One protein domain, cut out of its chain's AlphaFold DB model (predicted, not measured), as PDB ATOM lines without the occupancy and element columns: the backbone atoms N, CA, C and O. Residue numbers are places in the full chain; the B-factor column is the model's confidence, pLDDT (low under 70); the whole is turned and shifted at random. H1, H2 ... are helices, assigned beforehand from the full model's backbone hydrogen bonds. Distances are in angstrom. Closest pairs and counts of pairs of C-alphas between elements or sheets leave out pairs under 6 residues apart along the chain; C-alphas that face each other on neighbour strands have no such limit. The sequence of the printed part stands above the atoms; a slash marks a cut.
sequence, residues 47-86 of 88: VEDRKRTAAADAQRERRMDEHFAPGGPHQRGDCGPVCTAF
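AT A GLANCE: This is residues 47 to 86 of the 88 residues of an uncharacterized protein of Nocardia yunnanensis (UniProt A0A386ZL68). One long helix, H1, makes a shaft whose residues 47 to 63 stick out free, and after its residue 68 the backbone folds into a small, loose head with two short helices of four residues each, H2 and H3. The printed part has 40 residues with three named helices, in the order H1, H2, H3, and no named strand; its class is all helix. It is only just extended, close to loose, with a radius of gyration of the C-alphas of 13.6 A, and spans 40 by 20 by 12 A.

HOW THE PARTS SIT: Begin with H1, residues 47 to 68, in which every O i to N i+4 pair is within hydrogen-bond range. Look at its residues 67 to 68: with these alone it touches H2, residues 73 to 76, only at the corner by their link, and the closest C-alphas, of His 67 and Pro 73, are 5.4 A apart. H3, residues 81 to 84, is close to H2 but not clearly touching; their closest C-alphas, of His 74 and Cys 83, are 7.8 A apart. H1 and H3 are apart. H2 and H3 are too short for an O i to N i+4 pair; of O i to N i+3 pairs, H2 has 1 of 1 within range and H3 has 0 of 1.

IN THESE COORDINATES: Find C-alpha 47 at (141.583, 151.384, 151.146); from there H1 runs 31.5 A to C-alpha 68 at (160.234, 154.313, 176.375). H2 measures 5.1 A and H3 5.3 A, ending at C-alpha 84, (153.994, 154.152, 187.044).

THE WHOLE: The C-alphas of Val 47 and Arg 76, the two farthest apart, are 39.9 A apart. The printed part has no cut, and both links are tight. In the B-factor column, look for pLDDT under 70 at residues 47 to 48 and 84 to 86.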
ATOM      1  N   VAL A  47     140.184 151.112 151.501       67.38
ATOM      2  CA  VAL A  47     141.583 151.384 151.146       67.38
ATOM      3  C   VAL A  47     142.080 152.730 151.691       67.38
ATOM      4  O   VAL A  47     143.178 152.795 152.238       67.38
ATOM      5  N   GLU A  48     141.313 153.807 151.549       67.56
ATOM      6  CA  GLU A  48     141.698 155.140 152.030       67.56
ATOM      7  C   GLU A  48     141.558 155.239 153.557       67.56
ATOM      8  O   GLU A  48     142.439 155.793 154.215       67.56
ATOM      9  N   ASP A  49     140.532 154.611 154.140       76.75
ATOM     10  CA  ASP A  49     140.384 154.492 155.594       76.75
ATOM     11  C   ASP A  49     141.531 153.678 156.220       76.75
ATOM     12  O   ASP A  49     142.121 154.081 157.227       76.75
ATOM     13  N   ARG A  50     141.947 152.586 155.563       75.50
ATOM     14  CA  ARG A  50     143.106 151.783 155.972       75.50
ATOM     15  C   ARG A  50     144.415 152.557 155.840       75.50
ATOM     16  O   ARG A  50     145.251 152.464 156.734       75.50
ATOM     17  N   LYS A  51     144.600 153.348 154.776       76.31
ATOM     18  CA  LYS A  51     145.781 154.222 154.619       76.31
ATOM     19  C   LYS A  51     145.851 155.277 155.724       76.31
ATOM     20  O   LYS A  51     146.915 155.477 156.305       76.31
ATOM     21  N   ARG A  52     144.721 155.915 156.049       74.44
ATOM     22  CA  ARG A  52     144.627 156.886 157.148       74.44
ATOM     23  C   ARG A  52     144.936 156.242 158.500       74.44
ATOM     24  O   ARG A  52     145.699 156.804 159.281       74.44
ATOM     25  N   THR A  53     144.382 155.059 158.750       81.62
ATOM     26  CA  THR A  53     144.618 154.298 159.985       81.62
ATOM     27  C   THR A  53     146.086 153.891 160.115       81.62
ATOM     28  O   THR A  53     146.685 154.128 161.157       81.62
ATOM     29  N   ALA A  54     146.714 153.410 159.037       83.19
ATOM     30  CA  ALA A  54     148.132 153.047 159.039       83.19
ATOM     31  C   ALA A  54     149.054 154.237 159.367       83.19
ATOM     32  O   ALA A  54     150.018 154.087 160.114       83.19
ATOM     33  N   ALA A  55     148.747 155.433 158.854       83.69
ATOM     34  CA  ALA A  55     149.502 156.638 159.190       83.69
ATOM     35  C   ALA A  55     149.352 157.024 160.676       83.69
ATOM     36  O   ALA A  55     150.331 157.419 161.314       83.69
ATOM     37  N   ALA A  56     148.146 156.884 161.235       87.12
ATOM     38  CA  ALA A  56     147.885 157.135 162.650       87.12
ATOM     39  C   ALA A  56     148.580 156.109 163.562       87.12
ATOM     40  O   ALA A  56     149.163 156.493 164.577       87.12
ATOM     41  N   ASP A  57     148.584 154.831 163.180       88.62
ATOM     42  CA  ASP A  57     149.287 153.775 163.912       88.62
ATOM     43  C   ASP A  57     150.806 153.996 163.894       88.62
ATOM     44  O   ASP A  57     151.429 153.959 164.952       88.62
ATOM     45  N   ALA A  58     151.392 154.359 162.748       90.19
ATOM     46  CA  ALA A  58     152.820 154.683 162.653       90.19
ATOM     47  C   ALA A  58     153.213 155.933 163.470       90.19
ATOM     48  O   ALA A  58     154.349 156.075 163.926       90.19
ATOM     49  N   GLN A  59     152.297 156.891 163.647       89.56
ATOM     50  CA  GLN A  59     152.501 158.018 164.563       89.56
ATOM     51  C   GLN A  59     152.455 157.552 166.025       89.56
ATOM     52  O   GLN A  59     153.245 158.027 166.841       89.56
ATOM     53  N   ARG A  60     151.526 156.650 166.363       88.75
ATOM     54  CA  ARG A  60     151.389 156.096 167.714       88.75
ATOM     55  C   ARG A  60     152.627 155.294 168.103       88.75
ATOM     56  O   ARG A  60     153.145 155.525 169.186       88.75
ATOM     57  N   GLU A  61     153.106 154.421 167.223       91.44
ATOM     58  CA  GLU A  61     154.298 153.592 167.437       91.44
ATOM     59  C   GLU A  61     155.530 154.454 167.735       91.44
ATOM     60  O   GLU A  61     156.114 154.327 168.803       91.44
ATOM     61  N   ARG A  62     155.803 155.468 166.902       90.38
ATOM     62  CA  ARG A  62     156.907 156.415 167.144       90.38
ATOM     63  C   ARG A  62     156.820 157.139 168.488       90.38
ATOM     64  O   ARG A  62     157.836 157.354 169.136       90.38
ATOM     65  N   ARG A  63     155.612 157.524 168.911       87.50
ATOM     66  CA  ARG A  63     155.407 158.162 170.222       87.50
ATOM     67  C   ARG A  63     155.662 157.196 171.374       87.50
ATOM     68  O   ARG A  63     156.119 157.644 172.417       87.50
ATOM     69  N   MET A  64     155.349 155.911 171.208       87.25
ATOM     70  CA  MET A  64     155.679 154.889 172.203       87.25
ATOM     71  C   MET A  64     157.192 154.675 172.259       87.25
ATOM     72  O   MET A  64     157.757 154.708 173.346       87.25
ATOM     73  N   ASP A  65     157.857 154.559 171.110       88.56
ATOM     74  CA  ASP A  65     159.313 154.397 171.057       88.56
ATOM     75  C   ASP A  65     160.037 155.559 171.749       88.56
ATOM     76  O   ASP A  65     160.918 155.340 172.573       88.56
ATOM     77  N   GLU A  66     159.626 156.802 171.480       90.50
ATOM     78  CA  GLU A  66     160.171 157.994 172.142       90.50
ATOM     79  C   GLU A  66     159.874 158.012 173.650       90.50
ATOM     80  O   GLU A  66     160.712 158.423 174.453       90.50
ATOM     81  N   HIS A  67     158.687 157.548 174.045       88.69
ATOM     82  CA  HIS A  67     158.271 157.494 175.442       88.69
ATOM     83  C   HIS A  67     159.143 156.547 176.279       88.69
ATOM     84  O   HIS A  67     159.529 156.897 177.399       88.69
ATOM     85  N   PHE A  68     159.464 155.376 175.720       89.06
ATOM     86  CA  PHE A  68     160.234 154.313 176.375       89.06
ATOM     87  C   PHE A  68     161.734 154.328 176.044       89.06
ATOM     88  O   PHE A  68     162.485 153.510 176.578       89.06
ATOM     89  N   ALA A  69     162.196 155.238 175.182       90.94
ATOM     90  CA  ALA A  69     163.614 155.394 174.883       90.94
ATOM     91  C   ALA A  69     164.432 155.712 176.155       90.94
ATOM     92  O   ALA A  69     163.912 156.322 177.095       90.94
ATOM     93  N   PRO A  70     165.732 155.369 176.193       88.94
ATOM     94  CA  PRO A  70     166.611 155.763 177.290       88.94
ATOM     95  C   PRO A  70     166.626 157.287 177.494       88.94
ATOM     96  O   PRO A  70     166.825 158.047 176.548       88.94
ATOM     97  N   GLY A  71     166.412 157.744 178.728       84.81
ATOM     98  CA  GLY A  71     166.250 159.161 179.082       84.81
ATOM     99  C   GLY A  71     164.897 159.766 178.681       84.81
ATOM    100  O   GLY A  71     164.675 160.968 178.874       84.81
ATOM    101  N   GLY A  72     164.005 158.943 178.130       86.25
ATOM    102  CA  GLY A  72     162.643 159.295 177.771       86.25
ATOM    103  C   GLY A  72     161.731 159.472 178.991       86.25
ATOM    104  O   GLY A  72     162.115 159.149 180.120       86.25
ATOM    105  N   PRO A  73     160.514 159.997 178.776       87.75
ATOM    106  CA  PRO A  73     159.550 160.306 179.833       87.75
ATOM    107  C   PRO A  73     159.310 159.164 180.828       87.75
ATOM    108  O   PRO A  73     159.224 159.426 182.027       87.75
ATOM    109  N   HIS A  74     159.264 157.915 180.347       86.38
ATOM    110  CA  HIS A  74     159.050 156.735 181.190       86.38
ATOM    111  C   HIS A  74     160.174 156.528 182.194       86.38
ATOM    112  O   HIS A  74     159.942 156.498 183.399       86.38
ATOM    113  N   GLN A  75     161.420 156.520 181.721       83.25
ATOM    114  CA  GLN A  75     162.579 156.355 182.595       83.25
ATOM    115  C   GLN A  75     162.778 157.542 183.552       83.25
ATOM    116  O   GLN A  75     163.305 157.365 184.650       83.25
ATOM    117  N   ARG A  76     162.372 158.757 183.159       83.12
ATOM    118  CA  ARG A  76     162.463 159.948 184.021       83.12
ATOM    119  C   ARG A  76     161.373 160.014 185.093       83.12
ATOM    120  O   ARG A  76     161.460 160.868 185.969       83.12
ATOM    121  N   GLY A  77     160.370 159.137 185.031       82.88
ATOM    122  CA  GLY A  77     159.223 159.172 185.935       82.88
ATOM    123  C   GLY A  77     158.256 160.325 185.649       82.88
ATOM    124  O   GLY A  77     157.423 160.638 186.494       82.88
ATOM    125  N   ASP A  78     158.320 160.929 184.458       87.94
ATOM    126  CA  ASP A  78     157.413 162.008 184.024       87.94
ATOM    127  C   ASP A  78     156.020 161.471 183.629       87.94
ATOM    128  O   ASP A  78     155.166 162.197 183.109       87.94
ATOM    129  N   CYS A  79     155.784 160.175 183.825       85.25
ATOM    130  CA  CYS A  79     154.547 159.519 183.456       85.25
ATOM    131  C   CYS A  79     153.450 159.679 184.508       85.25
ATOM    132  O   CYS A  79     153.688 159.778 185.709       85.25
ATOM    133  N   GLY A  80     152.200 159.645 184.041       78.75
ATOM    134  CA  GLY A  80     151.041 159.668 184.927       78.75
ATOM    135  C   GLY A  80     150.902 158.391 185.776       78.75
ATOM    136  O   GLY A  80     151.502 157.365 185.449       78.75
ATOM    137  N   PRO A  81     150.028 158.410 186.802       76.50
ATOM    138  CA  PRO A  81     149.853 157.319 187.771       76.50
ATOM    139  C   PRO A  81     149.565 155.951 187.147       76.50
ATOM    140  O   PRO A  81     149.894 154.923 187.717       76.50
ATOM    141  N   VAL A  82     148.936 155.929 185.970       76.19
ATOM    142  CA  VAL A  82     148.612 154.692 185.250       76.19
ATOM    143  C   VAL A  82     149.856 154.027 184.657       76.19
ATOM    144  O   VAL A  82     149.891 152.811 184.567       76.19
ATOM    145  N   CYS A  83     150.872 154.791 184.255       74.44
ATOM    146  CA  CYS A  83     152.102 154.232 183.687       74.44
ATOM    147  C   CYS A  83     153.040 153.728 184.792       74.44
ATOM    148  O   CYS A  83     153.663 152.688 184.644       74.44
ATOM    149  N   THR A  84     153.101 154.452 185.915       63.97
ATOM    150  CA  THR A  84     153.994 154.152 187.044       63.97
ATOM    151  C   THR A  84     153.449 153.070 187.979       63.97
ATOM    152  O   THR A  84     154.221 152.361 188.615       63.97
ATOM    153  N   ALA A  85     152.125 152.886 188.055       61.59
ATOM    154  CA  ALA A  85     151.502 151.886 188.929       61.59
ATOM    155  C   ALA A  85     151.624 150.426 188.446       61.59
ATOM    156  O   ALA A  85     151.093 149.537 189.113       61.59
ATOM    157  N   PHE A  86     152.282 150.164 187.315       63.47
ATOM    158  CA  PHE A  86     152.531 148.813 186.793       63.47
ATOM    159  C   PHE A  86     154.003 148.600 186.401       63.47
ATOM    160  O   PHE A  86     154.306 147.684 185.645       63.47
TER     161      PHE A  86